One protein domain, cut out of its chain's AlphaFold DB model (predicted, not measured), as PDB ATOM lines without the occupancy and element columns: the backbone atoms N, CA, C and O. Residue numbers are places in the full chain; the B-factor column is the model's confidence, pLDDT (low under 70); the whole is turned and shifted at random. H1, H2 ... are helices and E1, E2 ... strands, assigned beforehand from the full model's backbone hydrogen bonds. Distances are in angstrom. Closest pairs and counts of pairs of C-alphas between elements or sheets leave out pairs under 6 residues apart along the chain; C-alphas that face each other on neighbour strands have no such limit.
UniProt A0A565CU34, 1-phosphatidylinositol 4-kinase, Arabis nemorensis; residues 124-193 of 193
ATOM      1  N   PHE A 124     153.889 -82.422 129.296       85.38
ATOM      2  CA  PHE A 124     153.435 -83.794 129.429       85.38
ATOM      3  C   PHE A 124     154.609 -84.755 129.179       85.38
ATOM      4  O   PHE A 124     155.293 -84.672 128.161       85.38
ATOM      5  N   GLN A 125     154.849 -85.673 130.119       79.56
ATOM      6  CA  GLN A 125     156.019 -86.566 130.121       79.56
ATOM      7  C   GLN A 125     155.798 -87.883 129.349       79.56
ATOM      8  O   GLN A 125     156.539 -88.847 129.528       79.56
ATOM      9  N   GLY A 126     154.758 -87.961 128.516       71.00
ATOM     10  CA  GLY A 126     154.500 -89.136 127.684       71.00
ATOM     11  C   GLY A 126     155.299 -89.142 126.375       71.00
ATOM     12  O   GLY A 126     155.929 -88.144 126.021       71.00
ATOM     13  N   PRO A 127     155.268 -90.260 125.624       69.81
ATOM     14  CA  PRO A 127     155.882 -90.314 124.304       69.81
ATOM     15  C   PRO A 127     155.249 -89.267 123.385       69.81
ATOM     16  O   PRO A 127     154.032 -89.070 123.403       69.81
ATOM     17  N   PHE A 128     156.079 -88.621 122.563       69.62
ATOM     18  CA  PHE A 128     155.586 -87.777 121.481       69.62
ATOM     19  C   PHE A 128     154.861 -88.667 120.470       69.62
ATOM     20  O   PHE A 128     155.492 -89.459 119.770       69.62
ATOM     21  N   ASP A 129     153.541 -88.542 120.416       73.88
ATOM     22  CA  ASP A 129     152.682 -89.283 119.501       73.88
ATOM     23  C   ASP A 129     151.739 -88.295 118.820       73.88
ATOM     24  O   ASP A 129     150.864 -87.707 119.460       73.88
ATOM     25  N   VAL A 130     151.948 -88.106 117.518       71.56
ATOM     26  CA  VAL A 130     151.137 -87.211 116.683       71.56
ATOM     27  C   VAL A 130     149.671 -87.634 116.639       71.56
ATOM     28  O   VAL A 130     148.811 -86.786 116.456       71.56
ATOM     29  N   ASN A 131     149.364 -88.912 116.896       78.75
ATOM     30  CA  ASN A 131     147.988 -89.415 116.903       78.75
ATOM     31  C   ASN A 131     147.240 -89.100 118.207       78.75
ATOM     32  O   ASN A 131     146.024 -89.266 118.274       78.75
ATOM     33  N   ARG A 132     147.952 -88.684 119.264       85.88
ATOM     34  CA  ARG A 132     147.350 -88.339 120.565       85.88
ATOM     35  C   ARG A 132     146.992 -86.865 120.688       85.88
ATOM     36  O   ARG A 132     146.275 -86.499 121.617       85.88
ATOM     37  N   VAL A 133     147.518 -86.030 119.799       88.00
ATOM     38  CA  VAL A 133     147.253 -84.594 119.772       88.00
ATOM     39  C   VAL A 133     146.261 -84.322 118.640       88.00
ATOM     40  O   VAL A 133     146.456 -84.855 117.549       88.00
ATOM     41  N   PRO A 134     145.201 -83.523 118.860       91.69
ATOM     42  CA  PRO A 134     144.288 -83.148 117.787       91.69
ATOM     43  C   PRO A 134     145.046 -82.541 116.602       91.69
ATOM     44  O   PRO A 134     145.955 -81.727 116.789       91.69
ATOM     45  N   ILE A 135     144.677 -82.930 115.380       90.44
ATOM     46  CA  ILE A 135     145.378 -82.511 114.156       90.44
ATOM     47  C   ILE A 135     145.379 -80.984 113.985       90.44
ATOM     48  O   ILE A 135     146.307 -80.403 113.423       90.44
ATOM     49  N   GLU A 136     144.377 -80.308 114.542       92.12
ATOM     50  CA  GLU A 136     144.259 -78.854 114.565       92.12
ATOM     51  C   GLU A 136     145.443 -78.187 115.283       92.12
ATOM     52  O   GLU A 136     145.865 -77.098 114.895       92.12
ATOM     53  N   GLU A 137     146.029 -78.842 116.287       91.94
ATOM     54  CA  GLU A 137     147.229 -78.345 116.968       91.94
ATOM     55  C   GLU A 137     148.458 -78.417 116.061       91.94
ATOM     56  O   GLU A 137     149.279 -77.499 116.065       91.94
ATOM     57  N   LEU A 138     148.574 -79.464 115.233       90.00
ATOM     58  CA  LEU A 138     149.630 -79.540 114.223       90.00
ATOM     59  C   LEU A 138     149.454 -78.436 113.174       90.00
ATOM     60  O   LEU A 138     150.420 -77.759 112.819       90.00
ATOM     61  N   HIS A 139     148.217 -78.199 112.726       92.31
ATOM     62  CA  HIS A 139     147.911 -77.112 111.795       92.31
ATOM     63  C   HIS A 139     148.314 -75.742 112.355       92.31
ATOM     64  O   HIS A 139     148.914 -74.947 111.631       92.31
ATOM     65  N   LYS A 140     148.047 -75.475 113.641       93.19
ATOM     66  CA  LYS A 140     148.458 -74.229 114.310       93.19
ATOM     67  C   LYS A 140     149.975 -74.027 114.266       93.19
ATOM     68  O   LYS A 140     150.426 -72.953 113.861       93.19
ATOM     69  N   VAL A 141     150.750 -75.063 114.605       91.94
ATOM     70  CA  VAL A 141     152.225 -75.023 114.559       91.94
ATOM     71  C   VAL A 141     152.716 -74.757 113.139       91.94
ATOM     72  O   VAL A 141     153.517 -73.847 112.930       91.94
ATOM     73  N   CYS A 142     152.188 -75.477 112.149       91.31
ATOM     74  CA  CYS A 142     152.558 -75.294 110.746       91.31
ATOM     75  C   CYS A 142     152.234 -73.886 110.228       91.31
ATOM     76  O   CYS A 142     153.049 -73.289 109.522       91.31
ATOM     77  N   LEU A 143     151.072 -73.331 110.585       92.38
ATOM     78  CA  LEU A 143     150.675 -71.978 110.189       92.38
ATOM     79  C   LEU A 143     151.596 -70.912 110.788       92.38
ATOM     80  O   LEU A 143     151.989 -69.988 110.076       92.38
ATOM     81  N   VAL A 144     151.971 -71.039 112.063       91.88
ATOM     82  CA  VAL A 144     152.954 -70.144 112.694       91.88
ATOM     83  C   VAL A 144     154.318 -70.284 112.031       91.88
ATOM     84  O   VAL A 144     154.930 -69.270 111.690       91.88
ATOM     85  N   ASP A 145     154.791 -71.511 111.818       91.25
ATOM     86  CA  ASP A 145     156.101 -71.752 111.217       91.25
ATOM     87  C   ASP A 145     156.184 -71.187 109.793       91.25
ATOM     88  O   ASP A 145     157.197 -70.588 109.427       91.25
ATOM     89  N   LEU A 146     155.103 -71.290 109.014       90.69
ATOM     90  CA  LEU A 146     154.969 -70.633 107.712       90.69
ATOM     91  C   LEU A 146     154.945 -69.106 107.846       90.69
ATOM     92  O   LEU A 146     155.743 -68.421 107.207       90.69
ATOM     93  N   ARG A 147     154.054 -68.564 108.690       91.44
ATOM     94  CA  ARG A 147     153.850 -67.114 108.863       91.44
ATOM     95  C   ARG A 147     155.127 -66.399 109.291       91.44
ATOM     96  O   ARG A 147     155.378 -65.280 108.848       91.44
ATOM     97  N   PHE A 148     155.913 -67.021 110.163       91.50
ATOM     98  CA  PHE A 148     157.143 -66.440 110.698       91.50
ATOM     99  C   PHE A 148     158.405 -66.985 110.029       91.50
ATOM    100  O   PHE A 148     159.501 -66.623 110.456       91.50
ATOM    101  N   ALA A 149     158.272 -67.816 108.989       90.69
ATOM    102  CA  ALA A 149     159.383 -68.470 108.303       90.69
ATOM    103  C   ALA A 149     160.378 -69.108 109.293       90.69
ATOM    104  O   ALA A 149     161.565 -68.776 109.308       90.69
ATOM    105  N   VAL A 150     159.878 -69.972 110.179       89.81
ATOM    106  CA  VAL A 150     160.693 -70.666 111.184       89.81
ATOM    107  C   VAL A 150     161.540 -71.729 110.492       89.81
ATOM    108  O   VAL A 150     161.008 -72.676 109.914       89.81
ATOM    109  N   THR A 151     162.867 -71.592 110.551       88.81
ATOM    110  CA  THR A 151     163.779 -72.441 109.757       88.81
ATOM    111  C   THR A 151     164.371 -73.623 110.512       88.81
ATOM    112  O   THR A 151     165.063 -74.439 109.908       88.81
ATOM    113  N   ASP A 152     164.156 -73.713 111.824       86.94
ATOM    114  CA  ASP A 152     164.762 -74.735 112.684       86.94
ATOM    115  C   ASP A 152     163.736 -75.549 113.485       86.94
ATOM    116  O   ASP A 152     164.089 -76.189 114.478       86.94
ATOM    117  N   ARG A 153     162.461 -75.558 113.067       89.50
ATOM    118  CA  ARG A 153     161.450 -76.387 113.727       89.50
ATOM    119  C   ARG A 153     161.868 -77.850 113.650       89.50
ATOM    120  O   ARG A 153     161.900 -78.434 112.574       89.50
ATOM    121  N   GLN A 154     162.128 -78.445 114.810       86.25
ATOM    122  CA  GLN A 154     162.374 -79.873 115.005       86.25
ATOM    123  C   GLN A 154     161.369 -80.424 116.022       86.25
ATOM    124  O   GLN A 154     160.785 -79.660 116.793       86.25
ATOM    125  N   ARG A 155     161.199 -81.752 116.082       83.62
ATOM    126  CA  ARG A 155     160.292 -82.395 117.059       83.62
ATOM    127  C   ARG A 155     160.656 -82.047 118.503       83.62
ATOM    128  O   ARG A 155     159.776 -81.835 119.323       83.62
ATOM    129  N   GLN A 156     161.948 -81.911 118.805       84.06
ATOM    130  CA  GLN A 156     162.429 -81.538 120.140       84.06
ATOM    131  C   GLN A 156     162.109 -80.078 120.514       84.06
ATOM    132  O   GLN A 156     162.205 -79.721 121.687       84.06
ATOM    133  N   ASN A 157     161.715 -79.253 119.537       87.62
ATOM    134  CA  ASN A 157     161.328 -77.854 119.717       87.62
ATOM    135  C   ASN A 157     159.801 -77.691 119.817       87.62
ATOM    136  O   ASN A 157     159.284 -76.587 119.634       87.62
ATOM    137  N   VAL A 158     159.062 -78.774 120.066       89.12
ATOM    138  CA  VAL A 158     157.622 -78.743 120.329       89.12
ATOM    139  C   VAL A 158     157.350 -79.577 121.569       89.12
ATOM    140  O   VAL A 158     157.577 -80.784 121.591       89.12
ATOM    141  N   LEU A 159     156.880 -78.915 122.620       89.94
ATOM    142  CA  LEU A 159     156.414 -79.589 123.822       89.94
ATOM    143  C   LEU A 159     154.961 -80.026 123.621       89.94
ATOM    144  O   LEU A 159     154.231 -79.462 122.807       89.94
ATOM    145  N   THR A 160     154.533 -81.012 124.400       90.31
ATOM    146  CA  THR A 160     153.110 -81.308 124.589       90.31
ATOM    147  C   THR A 160     152.723 -80.921 126.007       90.31
ATOM    148  O   THR A 160     153.537 -81.052 126.919       90.31
ATOM    149  N   ARG A 161     151.501 -80.432 126.211       90.50
ATOM    150  CA  ARG A 161     150.925 -80.204 127.545       90.50
ATOM    151  C   ARG A 161     149.458 -80.598 127.556       90.50
ATOM    152  O   ARG A 161     148.824 -80.562 126.508       90.50
ATOM    153  N   LEU A 162     148.926 -80.931 128.724       90.19
ATOM    154  CA  LEU A 162     147.480 -81.006 128.915       90.19
ATOM    155  C   LEU A 162     146.958 -79.593 129.194       90.19
ATOM    156  O   LEU A 162     147.584 -78.849 129.949       90.19
ATOM    157  N   ASP A 163     145.859 -79.214 128.548       88.69
ATOM    158  CA  ASP A 163     145.087 -78.042 128.957       88.69
ATOM    159  C   ASP A 163     144.177 -78.361 130.154       88.69
ATOM    160  O   ASP A 163     144.128 -79.498 130.633       88.69
ATOM    161  N   ASP A 164     143.446 -77.355 130.636       87.50
ATOM    162  CA  ASP A 164     142.565 -77.475 131.805       87.50
ATOM    163  C   ASP A 164     141.430 -78.499 131.605       87.50
ATOM    164  O   ASP A 164     140.855 -78.988 132.575       87.50
ATOM    165  N   ASN A 165     141.130 -78.867 130.353       90.00
ATOM    166  CA  ASN A 165     140.137 -79.881 130.000       90.00
ATOM    167  C   ASN A 165     140.761 -81.271 129.788       90.00
ATOM    168  O   ASN A 165     140.068 -82.203 129.377       90.00
ATOM    169  N   GLY A 166     142.065 -81.429 130.034       89.12
ATOM    170  CA  GLY A 166     142.788 -82.681 129.813       89.12
ATOM    171  C   GLY A 166     143.048 -82.995 128.338       89.12
ATOM    172  O   GLY A 166     143.352 -84.142 128.004       89.12
ATOM    173  N   VAL A 167     142.944 -82.010 127.441       90.25
ATOM    174  CA  VAL A 167     143.262 -82.186 126.018       90.25
ATOM    175  C   VAL A 167     144.745 -81.915 125.801       90.25
ATOM    176  O   VAL A 167     145.286 -80.917 126.278       90.25
ATOM    177  N   LEU A 168     145.423 -82.797 125.064       91.69
ATOM    178  CA  LEU A 168     146.814 -82.569 124.681       91.69
ATOM    179  C   LEU A 168     146.909 -81.433 123.654       91.69
ATOM    180  O   LEU A 168     146.207 -81.431 122.647       91.69
ATOM    181  N   ARG A 169     147.816 -80.490 123.909       91.75
ATOM    182  CA  ARG A 169     148.121 -79.325 123.072       91.75
ATOM    183  C   ARG A 169     149.596 -79.298 122.724       91.75
ATOM    184  O   ARG A 169     150.429 -79.684 123.554       91.75
ATOM    185  N   TYR A 170     149.923 -78.788 121.543       91.69
ATOM    186  CA  TYR A 170     151.308 -78.464 121.220       91.69
ATOM    187  C   TYR A 170     151.684 -77.101 121.789       91.69
ATOM    188  O   TYR A 170     150.894 -76.161 121.792       91.69
ATOM    189  N   VAL A 171     152.919 -76.998 122.274       90.81
ATOM    190  CA  VAL A 171     153.530 -75.737 122.688       90.81
ATOM    191  C   VAL A 171     154.848 -75.617 121.935       90.81
ATOM    192  O   VAL A 171     155.844 -76.238 122.331       90.81
ATOM    193  N   PRO A 172     154.873 -74.886 120.810       90.81
ATOM    194  CA  PRO A 172     156.114 -74.627 120.107       90.81
ATOM    195  C   PRO A 172     157.034 -73.803 121.012       90.81
ATOM    196  O   PRO A 172     156.619 -72.866 121.694       90.81
ATOM    197  N   ILE A 173     158.304 -74.185 121.025       88.94
ATOM    198  CA  ILE A 173     159.361 -73.467 121.733       88.94
ATOM    199  C   ILE A 173     160.483 -73.134 120.758       88.94
ATOM    200  O   ILE A 173     160.562 -73.713 119.673       88.94
ATOM    201  N   TYR A 174     161.372 -72.229 121.170       83.00
ATOM    202  CA  TYR A 174     162.608 -71.899 120.461       83.00
ATOM    203  C   TYR A 174     162.373 -71.284 119.065       83.00
ATOM    204  O   TYR A 174     162.275 -71.979 118.060       83.00
ATOM    205  N   HIS A 175     162.296 -69.948 118.998       85.12
ATOM    206  CA  HIS A 175     161.999 -69.201 117.757       85.12
ATOM    207  C   HIS A 175     163.061 -68.147 117.420       85.12
ATOM    208  O   HIS A 175     162.784 -67.093 116.852       85.12
ATOM    209  N   GLY A 176     164.311 -68.404 117.810       83.38
ATOM    210  CA  GLY A 176     165.430 -67.506 117.497       83.38
ATOM    211  C   GLY A 176     165.755 -67.459 116.000       83.38
ATOM    212  O   GLY A 176     166.392 -66.510 115.534       83.38
ATOM    213  N   TYR A 177     165.287 -68.465 115.255       88.38
ATOM    214  CA  TYR A 177     165.451 -68.652 113.818       88.38
ATOM    215  C   TYR A 177     164.111 -68.439 113.103       88.38
ATOM    216  O   TYR A 177     163.522 -69.360 112.540       88.38
ATOM    217  N   SER A 178     163.618 -67.204 113.161       91.31
ATOM    218  CA  SER A 178     162.363 -66.756 112.540       91.31
ATOM    219  C   SER A 178     162.556 -65.380 111.893       91.31
ATOM    220  O   SER A 178     163.564 -64.713 112.147       91.31
ATOM    221  N   PHE A 179     161.602 -64.922 111.083       91.19
ATOM    222  CA  PHE A 179     161.596 -63.610 110.415       91.19
ATOM    223  C   PHE A 179     162.860 -63.360 109.576       91.19
ATOM    224  O   PHE A 179     163.646 -62.450 109.860       91.19
ATOM    225  N   PHE A 180     163.125 -64.230 108.605       84.25
ATOM    226  CA  PHE A 180     164.240 -64.049 107.679       84.25
ATOM    227  C   PHE A 180     163.834 -63.155 106.513       84.25
ATOM    228  O   PHE A 180     162.833 -63.425 105.858       84.25
ATOM    229  N   ASP A 181     164.662 -62.157 106.209       78.00
ATOM    230  CA  ASP A 181     164.522 -61.370 104.978       78.00
ATOM    231  C   ASP A 181     164.934 -62.206 103.755       78.00
ATOM    232  O   ASP A 181     164.345 -62.106 102.682       78.00
ATOM    233  N   GLN A 182     165.942 -63.068 103.938       80.81
ATOM    234  CA  GLN A 182     166.378 -64.081 102.979       80.81
ATOM    235  C   GLN A 182     166.735 -65.358 103.742       80.81
ATOM    236  O   GLN A 182     167.702 -65.385 104.507       80.81
ATOM    237  N   ALA A 183     165.940 -66.410 103.565       71.25
ATOM    238  CA  ALA A 183     166.192 -67.698 104.197       71.25
ATOM    239  C   ALA A 183     167.019 -68.610 103.270       71.25
ATOM    240  O   ALA A 183     166.767 -68.637 102.061       71.25
ATOM    241  N   PRO A 184     167.972 -69.402 103.803       75.88
ATOM    242  CA  PRO A 184     168.513 -70.543 103.064       75.88
ATOM    243  C   PRO A 184     167.386 -71.541 102.768       75.88
ATOM    244  O   PRO A 184     166.311 -71.442 103.344       75.88
ATOM    245  N   ARG A 185     167.598 -72.542 101.907       81.94
ATOM    246  CA  ARG A 185     166.609 -73.628 101.772       81.94
ATOM    247  C   ARG A 185     166.475 -74.360 103.112       81.94
ATOM    248  O   ARG A 185     167.478 -74.811 103.660       81.94
ATOM    249  N   PHE A 186     165.250 -74.489 103.610       81.81
ATOM    250  CA  PHE A 186     164.926 -75.196 104.847       81.81
ATOM    251  C   PHE A 186     163.653 -76.018 104.669       81.81
ATOM    252  O   PHE A 186     162.866 -75.776 103.753       81.81
ATOM    253  N   THR A 187     163.453 -76.979 105.566       80.00
ATOM    254  CA  THR A 187     162.240 -77.794 105.619       80.00
ATOM    255  C   THR A 187     161.435 -77.391 106.839       80.00
ATOM    256  O   THR A 187     161.956 -77.385 107.954       80.00
ATOM    257  N   ILE A 188     160.148 -77.115 106.647       78.44
ATOM    258  CA  ILE A 188     159.200 -76.987 107.754       78.44
ATOM    259  C   ILE A 188     158.803 -78.406 108.148       78.44
ATOM    260  O   ILE A 188     157.910 -78.997 107.545       78.44
ATOM    261  N   LEU A 189     159.514 -78.984 109.120       76.19
ATOM    262  CA  LEU A 189     159.335 -80.396 109.477       76.19
ATOM    263  C   LEU A 189     157.916 -80.731 109.939       76.19
ATOM    264  O   LEU A 189     157.500 -81.865 109.735       76.19
ATOM    265  N   GLY A 190     157.175 -79.769 110.497       74.75
ATOM    266  CA  GLY A 190     155.774 -79.966 110.878       74.75
ATOM    267  C   GLY A 190     154.876 -80.411 109.716       74.75
ATOM    268  O   GLY A 190     153.934 -81.157 109.939       74.75
ATOM    269  N   LEU A 191     155.201 -80.043 108.468       76.62
ATOM    270  CA  LEU A 191     154.454 -80.475 107.276       76.62
ATOM    271  C   LEU A 191     154.716 -81.939 106.883       76.62
ATOM    272  O   LEU A 191     154.067 -82.454 105.979       76.62
ATOM    273  N   ALA A 192     155.691 -82.587 107.519       78.69
ATOM    274  CA  ALA A 192     156.059 -83.979 107.286       78.69
ATOM    275  C   ALA A 192     155.739 -84.883 108.491       78.69
ATOM    276  O   ALA A 192     156.264 -85.997 108.566       78.69
ATOM    277  N   TRP A 193     154.984 -84.380 109.474       76.69
ATOM    278  CA  TRP A 193     154.588 -85.127 110.671       76.69
ATOM    279  C   TRP A 193     153.252 -85.833 110.498       76.69
ATOM    280  O   TRP A 193     152.401 -85.314 109.745       76.69
TER     281      TRP A 193
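What this domain is: This is residues 124 to 193 of the 193 residues of the protein "1-phosphatidylinositol 4-kinase" of Arabis nemorensis (UniProt A0A565CU34). With little regular structure, this is a small hairpin of strands E1 and E2 with helix H1 packed beside E2 and the short H2 packed on H1; a long loop, residues 173 to 188, makes the end away from the hairpin's turn. The 70 printed residues hold H1, E1, E2, H2 in that order, 27 residues in a mixed class, with the sheet antiparallel. The whole is compact, radius of gyration of the C-alphas 12.6 A, yet elongated, 40 by 21 by 19 A.

How they stand to each other: E1, residues 158 to 162, and E2, residues 168 to 172, form an antiparallel hairpin at 148 degrees; N 159 and O 171 are 2.9 A apart, within hydrogen-bond range. The closest C-alphas of H1, residues 135 to 147, and E2 are Glu 137 and Tyr 170, 5.9 A. H1, with residues 138 to 142 alone, touches H2, residues 189 to 192; the closest C-alphas, Cys 142 and Gly 190, are 5.7 A apart. E1 and H2 are apart. In H1 every O i to N i+4 pair is within hydrogen-bond range; H2 is too short for one.

Where its parts are: H1, 18.4 A long, begins at C-alpha 135 (145.378, -82.511, 114.156). E1 spans 13.5 A, E2 13.1 A and H2 5.3 A, ending at C-alpha 192 (156.059, -83.979, 107.286).

The domain as a whole: The farthest C-alphas, Asn 165 and Gln 182, are 40.8 A apart. The printed part has no cut. The link E2 to H2 is long. Residues 127 to 128 have pLDDT under 70.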